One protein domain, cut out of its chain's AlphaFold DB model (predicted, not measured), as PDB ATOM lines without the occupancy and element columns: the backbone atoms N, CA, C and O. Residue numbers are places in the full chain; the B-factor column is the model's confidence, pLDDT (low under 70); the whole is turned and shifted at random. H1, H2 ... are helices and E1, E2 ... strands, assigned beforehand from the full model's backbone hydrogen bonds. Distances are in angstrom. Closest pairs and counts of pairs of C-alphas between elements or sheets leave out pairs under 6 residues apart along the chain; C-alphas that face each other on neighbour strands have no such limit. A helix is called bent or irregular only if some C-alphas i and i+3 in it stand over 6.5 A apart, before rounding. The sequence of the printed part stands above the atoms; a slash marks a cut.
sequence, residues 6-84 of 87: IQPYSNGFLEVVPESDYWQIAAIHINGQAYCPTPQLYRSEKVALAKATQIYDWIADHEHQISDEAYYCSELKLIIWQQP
ATOM      1  N   ILE A   6      89.279  32.206 169.567       93.19
ATOM      2  CA  ILE A   6      88.291  33.221 169.237       93.19
ATOM      3  C   ILE A   6      89.006  34.233 168.347       93.19
ATOM      4  O   ILE A   6      89.834  35.014 168.817       93.19
ATOM      5  N   GLN A   7      88.724  34.179 167.051       94.44
ATOM      6  CA  GLN A   7      89.344  35.035 166.046       94.44
ATOM      7  C   GLN A   7      88.354  36.138 165.651       94.44
ATOM      8  O   GLN A   7      87.325  35.823 165.052       94.44
ATOM      9  N   PRO A   8      88.639  37.425 165.932       94.75
ATOM     10  CA  PRO A   8      87.832  38.525 165.416       94.75
ATOM     11  C   PRO A   8      87.763  38.474 163.889       94.75
ATOM     12  O   PRO A   8      88.793  38.279 163.232       94.75
ATOM     13  N   TYR A   9      86.566  38.664 163.337       95.50
ATOM     14  CA  TYR A   9      86.338  38.693 161.898       95.50
ATOM     15  C   TYR A   9      85.192  39.650 161.557       95.50
ATOM     16  O   TYR A   9      84.049  39.433 161.956       95.50
ATOM     17  N   SER A  10      85.513  40.723 160.823       92.56
ATOM     18  CA  SER A  10      84.565  41.785 160.465       92.56
ATOM     19  C   SER A  10      83.827  42.342 161.703       92.56
ATOM     20  O   SER A  10      84.482  42.792 162.644       92.56
ATOM     21  N   ASN A  11      82.492  42.327 161.730       89.31
ATOM     22  CA  ASN A  11      81.664  42.793 162.849       89.31
ATOM     23  C   ASN A  11      81.367  41.701 163.900       89.31
ATOM     24  O   ASN A  11      80.509  41.890 164.763       89.31
ATOM     25  N   GLY A  12      82.053  40.560 163.815       93.25
ATOM     26  CA  GLY A  12      81.817  39.380 164.630       93.25
ATOM     27  C   GLY A  12      83.103  38.631 164.977       93.25
ATOM     28  O   GLY A  12      84.195  39.209 165.032       93.25
ATOM     29  N   PHE A  13      82.982  37.332 165.244       95.25
ATOM     30  CA  PHE A  13      84.133  36.473 165.521       95.25
ATOM     31  C   PHE A  13      83.870  35.003 165.186       95.25
ATOM     32  O   PHE A  13      82.736  34.526 165.171       95.25
ATOM     33  N   LEU A  14      84.956  34.285 164.915       96.06
ATOM     34  CA  LEU A  14      84.975  32.861 164.608       96.06
ATOM     35  C   LEU A  14      85.472  32.104 165.836       96.06
ATOM     36  O   LEU A  14      86.519  32.447 166.388       96.06
ATOM     37  N   GLU A  15      84.748  31.067 166.240       95.00
ATOM     38  CA  GLU A  15      85.112  30.216 167.367       95.00
ATOM     39  C   GLU A  15      85.500  28.826 166.861       95.00
ATOM     40  O   GLU A  15      84.681  28.079 166.319       95.00
ATOM     41  N   VAL A  16      86.773  28.473 167.024       95.00
ATOM     42  CA  VAL A  16      87.323  27.181 166.609       95.00
ATOM     43  C   VAL A  16      87.988  26.532 167.807       95.00
ATOM     44  O   VAL A  16      88.835  27.136 168.458       95.00
ATOM     45  N   VAL A  17      87.648  25.280 168.088       95.00
ATOM     46  CA  VAL A  17      88.200  24.545 169.226       95.00
ATOM     47  C   VAL A  17      88.976  23.312 168.756       95.00
ATOM     48  O   VAL A  17      88.630  22.705 167.739       95.00
ATOM     49  N   PRO A  18      90.048  22.935 169.462       93.94
ATOM     50  CA  PRO A  18      90.746  21.676 169.226       93.94
ATOM     51  C   PRO A  18      89.851  20.486 169.612       93.94
ATOM     52  O   PRO A  18      89.150  20.530 170.619       93.94
ATOM     53  N   GLU A  19      89.922  19.405 168.842       91.62
ATOM     54  CA  GLU A  19      89.236  18.131 169.077       91.62
ATOM     55  C   GLU A  19      90.232  16.989 168.831       91.62
ATOM     56  O   GLU A  19      90.453  16.562 167.696       91.62
ATOM     57  N   SER A  20      90.887  16.516 169.895       89.06
ATOM     58  CA  SER A  20      92.023  15.580 169.808       89.06
ATOM     59  C   SER A  20      93.147  16.115 168.892       89.06
ATOM     60  O   SER A  20      93.701  17.174 169.185       89.06
ATOM     61  N   ASP A  21      93.471  15.424 167.790       91.69
ATOM     62  CA  ASP A  21      94.453  15.858 166.775       91.69
ATOM     63  C   ASP A  21      93.844  16.753 165.673       91.69
ATOM     64  O   ASP A  21      94.511  17.117 164.700       91.69
ATOM     65  N   TYR A  22      92.559  17.088 165.793       94.75
ATOM     66  CA  TYR A  22      91.793  17.861 164.823       94.75
ATOM     67  C   TYR A  22      91.327  19.190 165.417       94.75
ATOM     68  O   TYR A  22      91.564  19.519 166.576       94.75
ATOM     69  N   TRP A  23      90.663  19.974 164.579       95.31
ATOM     70  CA  TRP A  23      90.040  21.243 164.918       95.31
ATOM     71  C   TRP A  23      88.597  21.225 164.439       95.31
ATOM     72  O   TRP A  23      88.314  20.675 163.377       95.31
ATOM     73  N   GLN A  24      87.695  21.840 165.191       95.38
ATOM     74  CA  GLN A  24      86.282  21.955 164.845       95.38
ATOM     75  C   GLN A  24      85.821  23.399 164.993       95.38
ATOM     76  O   GLN A  24      86.321  24.144 165.834       95.38
ATOM     77  N   ILE A  25      84.858  23.793 164.169       96.19
ATOM     78  CA  ILE A  25      84.218  25.104 164.267       96.19
ATOM     79  C   ILE A  25      83.098  24.960 165.291       96.19
ATOM     80  O   ILE A  25      82.153  24.213 165.049       96.19
ATOM     81  N   ALA A  26      83.229  25.629 166.433       93.94
ATOM     82  CA  ALA A  26      82.238  25.572 167.501       93.94
ATOM     83  C   ALA A  26      81.048  26.486 167.186       93.94
ATOM     84  O   ALA A  26      79.891  26.072 167.282       93.94
ATOM     85  N   ALA A  27      81.339  27.717 166.767       94.56
ATOM     86  CA  ALA A  27      80.330  28.708 166.431       94.56
ATOM     87  C   ALA A  27      80.906  29.827 165.555       94.56
ATOM     88  O   ALA A  27      82.109  30.096 165.526       94.56
ATOM     89  N   ILE A  28      80.012  30.498 164.843       95.25
ATOM     90  CA  ILE A  28      80.271  31.707 164.071       95.25
ATOM     91  C   ILE A  28      79.356  32.781 164.630       95.25
ATOM     92  O   ILE A  28      78.141  32.608 164.656       95.25
ATOM     93  N   HIS A  29      79.934  33.878 165.100       93.81
ATOM     94  CA  HIS A  29      79.192  34.930 165.777       93.81
ATOM     95  C   HIS A  29      79.086  36.148 164.864       93.81
ATOM     96  O   HIS A  29      80.107  36.731 164.504       93.81
ATOM     97  N   ILE A  30      77.863  36.534 164.493       92.00
ATOM     98  CA  ILE A  30      77.550  37.685 163.627       92.00
ATOM     99  C   ILE A  30      76.457  38.498 164.317       92.00
ATOM    100  O   ILE A  30      75.469  37.933 164.778       92.00
ATOM    101  N   ASN A  31      76.628  39.819 164.439       87.56
ATOM    102  CA  ASN A  31      75.628  40.722 165.039       87.56
ATOM    103  C   ASN A  31      75.130  40.295 166.445       87.56
ATOM    104  O   ASN A  31      74.003  40.587 166.852       87.56
ATOM    105  N   GLY A  32      75.969  39.591 167.211       85.19
ATOM    106  CA  GLY A  32      75.614  39.054 168.528       85.19
ATOM    107  C   GLY A  32      74.676  37.841 168.497       85.19
ATOM    108  O   GLY A  32      74.126  37.495 169.542       85.19
ATOM    109  N   GLN A  33      74.466  37.225 167.335       88.81
ATOM    110  CA  GLN A  33      73.872  35.898 167.176       88.81
ATOM    111  C   GLN A  33      74.980  34.864 166.977       88.81
ATOM    112  O   GLN A  33      76.016  35.177 166.390       88.81
ATOM    113  N   ALA A  34      74.758  33.643 167.461       91.38
ATOM    114  CA  ALA A  34      75.683  32.530 167.297       91.38
ATOM    115  C   ALA A  34      75.095  31.511 166.318       91.38
ATOM    116  O   ALA A  34      73.973  31.042 166.498       91.38
ATOM    117  N   TYR A  35      75.866  31.152 165.299       92.75
ATOM    118  CA  TYR A  35      75.519  30.157 164.294       92.75
ATOM    119  C   TYR A  35      76.440  28.957 164.441       92.75
ATOM    120  O   TYR A  35      77.661  29.068 164.327       92.75
ATOM    121  N   CYS A  36      75.855  27.792 164.673       92.69
ATOM    122  CA  CYS A  36      76.589  26.553 164.850       92.69
ATOM    123  C   CYS A  36      76.458  25.707 163.578       92.69
ATOM    124  O   CYS A  36      75.357  25.253 163.254       92.69
ATOM    125  N   PRO A  37      77.549  25.499 162.824       93.62
ATOM    126  CA  PRO A  37      77.549  24.537 161.737       93.62
ATOM    127  C   PRO A  37      77.600  23.104 162.285       93.62
ATOM    128  O   PRO A  37      78.066  22.846 163.393       93.62
ATOM    129  N   THR A  38      77.180  22.143 161.464       92.56
ATOM    130  CA  THR A  38      77.340  20.709 161.752       92.56
ATOM    131  C   THR A  38      78.804  20.410 162.085       92.56
ATOM    132  O   THR A  38      79.672  20.844 161.317       92.56
ATOM    133  N   PRO A  39      79.106  19.657 163.162       91.31
ATOM    134  CA  PRO A  39      80.484  19.414 163.557       91.31
ATOM    135  C   PRO A  39      81.250  18.711 162.439       91.31
ATOM    136  O   PRO A  39      80.821  17.684 161.910       91.31
ATOM    137  N   GLN A  40      82.394  19.280 162.077       93.88
ATOM    138  CA  GLN A  40      83.331  18.712 161.118       93.88
ATOM    139  C   GLN A  40      84.743  18.820 161.677       93.88
ATOM    140  O   GLN A  40      85.087  19.807 162.329       93.88
ATOM    141  N   LEU A  41      85.553  17.802 161.394       95.50
ATOM    142  CA  LEU A  41      86.937  17.726 161.837       95.50
ATOM    143  C   LEU A  41      87.878  18.201 160.732       95.50
ATOM    144  O   LEU A  41      87.922  17.644 159.633       95.50
ATOM    145  N   TYR A  42      88.678  19.205 161.053       95.44
ATOM    146  CA  TYR A  42      89.693  19.778 160.185       95.44
ATOM    147  C   TYR A  42      91.082  19.403 160.691       95.44
ATOM    148  O   TYR A  42      91.352  19.396 161.888       95.44
ATOM    149  N   ARG A  43      92.001  19.116 159.766       94.00
ATOM    150  CA  ARG A  43      93.363  18.659 160.100       94.00
ATOM    151  C   ARG A  43      94.256  19.726 160.736       94.00
ATOM    152  O   ARG A  43      95.347  19.408 161.187       94.00
ATOM    153  N   SER A  44      93.858  20.993 160.690       94.44
ATOM    154  CA  SER A  44      94.622  22.084 161.292       94.44
ATOM    155  C   SER A  44      93.729  23.273 161.603       94.44
ATOM    156  O   SER A  44      92.723  23.496 160.925       94.44
ATOM    157  N   GLU A  45      94.173  24.071 162.565       94.31
ATOM    158  CA  GLU A  45      93.596  25.357 162.939       94.31
ATOM    159  C   GLU A  45      93.360  26.258 161.726       94.31
ATOM    160  O   GLU A  45      92.251  26.729 161.496       94.31
ATOM    161  N   LYS A  46      94.390  26.441 160.893       95.00
ATOM    162  CA  LYS A  46      94.329  27.312 159.716       95.00
ATOM    163  C   LYS A  46      93.240  26.881 158.735       95.00
ATOM    164  O   LYS A  46      92.572  27.728 158.150       95.00
ATOM    165  N   VAL A  47      93.063  25.572 158.548       95.81
ATOM    166  CA  VAL A  47      92.009  25.034 157.676       95.81
ATOM    167  C   VAL A  47      90.633  25.262 158.297       95.81
ATOM    168  O   VAL A  47      89.723  25.688 157.589       95.81
ATOM    169  N   ALA A  48      90.487  25.036 159.604       95.94
ATOM    170  CA  ALA A  48      89.240  25.302 160.310       95.94
ATOM    171  C   ALA A  48      88.861  26.792 160.266       95.94
ATOM    172  O   ALA A  48      87.720  27.110 159.955       95.94
ATOM    173  N   LEU A  49      89.814  27.705 160.481       96.25
ATOM    174  CA  LEU A  49      89.595  29.156 160.404       96.25
ATOM    175  C   LEU A  49      89.233  29.616 158.990       96.25
ATOM    176  O   LEU A  49      88.298  30.396 158.816       96.25
ATOM    177  N   ALA A  50      89.929  29.110 157.968       96.19
ATOM    178  CA  ALA A  50      89.591  29.410 156.579       96.19
ATOM    179  C   ALA A  50      88.171  28.935 156.239       96.19
ATOM    180  O   ALA A  50      87.421  29.642 155.568       96.19
ATOM    181  N   LYS A  51      87.773  27.758 156.739       96.44
ATOM    182  CA  LYS A  51      86.419  27.249 156.531       96.44
ATOM    183  C   LYS A  51      85.375  28.028 157.335       96.44
ATOM    184  O   LYS A  51      84.317  28.320 156.791       96.44
ATOM    185  N   ALA A  52      85.681  28.424 158.569       96.31
ATOM    186  CA  ALA A  52      84.825  29.285 159.382       96.31
ATOM    187  C   ALA A  52      84.595  30.647 158.717       96.31
ATOM    188  O   ALA A  52      83.472  31.132 158.713       96.31
ATOM    189  N   THR A  53      85.626  31.203 158.075       96.50
ATOM    190  CA  THR A  53      85.523  32.439 157.283       96.50
ATOM    191  C   THR A  53      84.553  32.268 156.111       96.50
ATOM    192  O   THR A  53      83.638  33.061 155.956       96.50
ATOM    193  N   GLN A  54      84.675  31.180 155.340       96.06
ATOM    194  CA  GLN A  54      83.747  30.899 154.232       96.06
ATOM    195  C   GLN A  54      82.292  30.765 154.693       96.06
ATOM    196  O   GLN A  54      81.381  31.204 153.999       96.06
ATOM    197  N   ILE A  55      82.070  30.112 155.835       95.19
ATOM    198  CA  ILE A  55      80.723  29.965 156.388       95.19
ATOM    199  C   ILE A  55      80.217  31.326 156.886       95.19
ATOM    200  O   ILE A  55      79.062  31.647 156.636       95.19
ATOM    201  N   TYR A  56      81.063  32.132 157.536       95.69
ATOM    202  CA  TYR A  56      80.718  33.492 157.955       95.69
ATOM    203  C   TYR A  56      80.264  34.336 156.764       95.69
ATOM    204  O   TYR A  56      79.179  34.902 156.823       95.69
ATOM    205  N   ASP A  57      81.057  34.389 155.690       95.12
ATOM    206  CA  ASP A  57      80.747  35.210 154.514       95.12
ATOM    207  C   ASP A  57      79.410  34.786 153.896       95.12
ATOM    208  O   ASP A  57      78.560  35.618 153.587       95.12
ATOM    209  N   TRP A  58      79.175  33.473 153.810       94.19
ATOM    210  CA  TRP A  58      77.913  32.942 153.312       94.19
ATOM    211  C   TRP A  58      76.726  33.317 154.213       94.19
ATOM    212  O   TRP A  58      75.696  33.746 153.697       94.19
ATOM    213  N   ILE A  59      76.862  33.195 155.542       92.56
ATOM    214  CA  ILE A  59      75.810  33.587 156.495       92.56
ATOM    215  C   ILE A  59      75.537  35.090 156.398       92.56
ATOM    216  O   ILE A  59      74.377  35.479 156.364       92.56
ATOM    217  N   ALA A  60      76.572  35.929 156.337       91.50
ATOM    218  CA  ALA A  60      76.417  37.379 156.259       91.50
ATOM    219  C   ALA A  60      75.617  37.810 155.016       91.50
ATOM    220  O   ALA A  60      74.779  38.706 155.106       91.50
ATOM    221  N   ASP A  61      75.807  37.127 153.884       92.12
ATOM    222  CA  ASP A  61      75.049  37.379 152.653       92.12
ATOM    223  C   ASP A  61      73.623  36.779 152.682       92.12
ATOM    224  O   ASP A  61      72.724  37.257 151.982       92.12
ATOM    225  N   HIS A  62      73.384  35.752 153.506       89.56
ATOM    226  CA  HIS A  62      72.147  34.957 153.522       89.56
ATOM    227  C   HIS A  62      71.448  34.925 154.892       89.56
ATOM    228  O   HIS A  62      70.652  34.024 155.149       89.56
ATOM    229  N   GLU A  63      71.688  35.916 155.760       82.69
ATOM    230  CA  GLU A  63      71.214  35.940 157.160       82.69
ATOM    231  C   GLU A  63      69.695  35.710 157.253       82.69
ATOM    232  O   GLU A  63      69.216  34.930 158.068       82.69
ATOM    233  N   HIS A  64      68.936  36.295 156.321       81.38
ATOM    234  CA  HIS A  64      67.480  36.168 156.215       81.38
ATOM    235  C   HIS A  64      66.966  34.747 155.905       81.38
ATOM    236  O   HIS A  64      65.768  34.496 156.040       81.38
ATOM    237  N   GLN A  65      67.825  33.836 155.440       82.44
ATOM    238  CA  GLN A  65      67.455  32.453 155.111       82.44
ATOM    239  C   GLN A  65      67.599  31.508 156.303       82.44
ATOM    240  O   GLN A  65      67.026  30.420 156.294       82.44
ATOM    241  N   ILE A  66      68.356  31.918 157.320       79.56
ATOM    242  CA  ILE A  66      68.598  31.141 158.529       79.56
ATOM    243  C   ILE A  66      67.616  31.649 159.585       79.56
ATOM    244  O   ILE A  66      67.910  32.571 160.334       79.56
ATOM    245  N   SER A  67      66.401  31.097 159.587       70.38
ATOM    246  CA  SER A  67      65.446  31.306 160.683       70.38
ATOM    247  C   SER A  67      65.870  30.516 161.931       70.38
ATOM    248  O   SER A  67      66.804  29.727 161.846       70.38
ATOM    249  N   ASP A  68      65.153  30.662 163.057       67.50
ATOM    250  CA  ASP A  68      65.388  30.000 164.370       67.50
ATOM    251  C   ASP A  68      65.455  28.444 164.356       67.50
ATOM    252  O   ASP A  68      65.478  27.793 165.402       67.50
ATOM    253  N   GLU A  69      65.486  27.820 163.181       76.94
ATOM    254  CA  GLU A  69      65.597  26.385 162.958       76.94
ATOM    255  C   GLU A  69      66.917  26.024 162.252       76.94
ATOM    256  O   GLU A  69      67.767  26.857 161.940       76.94
ATOM    257  N   ALA A  70      67.116  24.733 162.005       83.81
ATOM    258  CA  ALA A  70      68.283  24.245 161.294       83.81
ATOM    259  C   ALA A  70      68.128  24.475 159.777       83.81
ATOM    260  O   ALA A  70      67.225  23.930 159.145       83.81
ATOM    261  N   TYR A  71      69.037  25.235 159.175       89.38
ATOM    262  CA  TYR A  71      69.104  25.477 157.738       89.38
ATOM    263  C   TYR A  71      70.141  24.564 157.077       89.38
ATOM    264  O   TYR A  71      71.305  24.534 157.475       89.38
ATOM    265  N   TYR A  72      69.754  23.838 156.028       90.00
ATOM    266  CA  TYR A  72      70.704  23.074 155.217       90.00
ATOM    267  C   TYR A  72      71.300  23.941 154.100       90.00
ATOM    268  O   TYR A  72      70.638  24.228 153.104       90.00
ATOM    269  N   CYS A  73      72.579  24.298 154.230       89.00
ATOM    270  CA  CYS A  73      73.335  24.986 153.191       89.00
ATOM    271  C   CYS A  73      73.905  23.974 152.192       89.00
ATOM    272  O   CYS A  73      74.867  23.255 152.481       89.00
ATOM    273  N   SER A  74      73.321  23.923 150.993       89.00
ATOM    274  CA  SER A  74      73.733  23.006 149.922       89.00
ATOM    275  C   SER A  74      75.118  23.338 149.353       89.00
ATOM    276  O   SER A  74      75.883  22.422 149.042       89.00
ATOM    277  N   GLU A  75      75.478  24.623 149.286       90.31
ATOM    278  CA  GLU A  75      76.786  25.103 148.815       90.31
ATOM    279  C   GLU A  75      77.926  24.637 149.725       90.31
ATOM    280  O   GLU A  75      78.960  24.146 149.264       90.31
ATOM    281  N   LEU A  76      77.713  24.731 151.038       89.75
ATOM    282  CA  LEU A  76      78.693  24.343 152.052       89.75
ATOM    283  C   LEU A  76      78.542  22.880 152.494       89.75
ATOM    284  O   LEU A  76      79.408  22.375 153.212       89.75
ATOM    285  N   LYS A  77      77.486  22.198 152.030       91.38
ATOM    286  CA  LYS A  77      77.110  20.813 152.361       91.38
ATOM    287  C   LYS A  77      77.044  20.562 153.867       91.38
ATOM    288  O   LYS A  77      77.532  19.542 154.353       91.38
ATOM    289  N   LEU A  78      76.457  21.495 154.607       93.00
ATOM    290  CA  LEU A  78      76.335  21.415 156.061       93.00
ATOM    291  C   LEU A  78      75.020  22.023 156.534       93.00
ATOM    292  O   LEU A  78      74.413  22.838 155.842       93.00
ATOM    293  N   ILE A  79      74.585  21.612 157.718       91.75
ATOM    294  CA  ILE A  79      73.456  22.226 158.412       91.75
ATOM    295  C   ILE A  79      74.014  23.312 159.335       91.75
ATOM    296  O   ILE A  79      74.996  23.059 160.033       91.75
ATOM    297  N   ILE A  80      73.404  24.491 159.321       92.38
ATOM    298  CA  ILE A  80      73.675  25.621 160.211       92.38
ATOM    299  C   ILE A  80      72.430  25.809 161.062       92.38
ATOM    300  O   ILE A  80      71.339  25.908 160.514       92.38
ATOM    301  N   TRP A  81      72.565  25.878 162.379       90.00
ATOM    302  CA  TRP A  81      71.470  26.316 163.240       90.00
ATOM    303  C   TRP A  81      71.887  27.559 164.004       90.00
ATOM    304  O   TRP A  81      73.023  27.679 164.469       90.00
ATOM    305  N   GLN A  82      70.954  28.493 164.127       88.56
ATOM    306  CA  GLN A  82      71.121  29.635 165.002       88.56
ATOM    307  C   GLN A  82      70.900  29.167 166.443       88.56
ATOM    308  O   GLN A  82      69.882  28.555 166.763       88.56
ATOM    309  N   GLN A  83      71.862  29.417 167.328       81.38
ATOM    310  CA  GLN A  83      71.629  29.251 168.753       81.38
ATOM    311  C   GLN A  83      70.785  30.429 169.252       81.38
ATOM    312  O   GLN A  83      71.215  31.583 169.127       81.38
ATOM    313  N   PRO A  84      69.599  30.171 169.831       68.94
ATOM    314  CA  PRO A  84      68.805  31.233 170.420       68.94
ATOM    315  C   PRO A  84      69.588  31.874 171.567       68.94
ATOM    316  O   PRO A  84      70.253  31.186 172.348       68.94
TER     317      PRO A  84
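AT A GLANCE: This is residues 6 to 84 of the 87 residues of an uncharacterized protein of Nostoc sp. 'Peltigera malacea cyanobiont' DB3992 (UniProt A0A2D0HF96). One strongly twisted sheet of six strands has a single long helix, H1, packed on one face, with most of its contacts to E3 and E2, while no named helix covers the other face. The hairpin E5 and E6 extends the sheet beyond E4. The printed part has 79 residues, in the order E1 E2 E3 E4 H1 E5 E6; the antiparallel sheet runs E1 E2 E3 E4 E6 E5. The class is mixed, helices and strands, in two layers; the whole is compact, with a radius of gyration of the C-alphas of 11.6 A and spans of 35 by 24 by 21 A.

IN THESE COORDINATES: Find C-alpha 6 at (88.291, 33.221, 169.237), where E1, residues 6 to 9, begins. E2 is residues 12 to 19, 22.9 A long; E3, residues 22 to 30, 24.4 A; E4, residues 33 to 37. H1, residues 45 to 65, runs 28.2 A from (93.596, 25.357, 162.939). E5 is residues 70 to 73, and E6, residues 78 to 83, ends at (71.629, 29.251, 168.753).

HOW THE PARTS SIT: E1 to E4 form a meander, each strand the antiparallel neighbour of the one before: look for N 7 and O 14 at 2.9 A, N 15 and O 27 at 2.9 A, and N 28 and O 35 at 2.8 A. Beyond, N 36 and O 81 are 2.8 A apart, and N 71 and O 80 2.7 A. H1 is on the sheet; its closest C-alphas to E3 are Glu 45 and Trp 23, 5.8 A. E4, H1, E5 is a split strand-helix-strand unit, E6 between its strands, with a left-handed crossover. H1 has a kink of 47 degrees near residue 59 and is irregular, C-alphas 61 and 64 being 8.5 A apart; 15 of 17 O i to N i+4 pairs are within hydrogen-bond range.

THE WHOLE: The C-alphas farthest apart, Asp 21 and His 64, are 35.4 A apart. The printed part has no cut and no long link; residues 68 and 84 are under pLDDT 70.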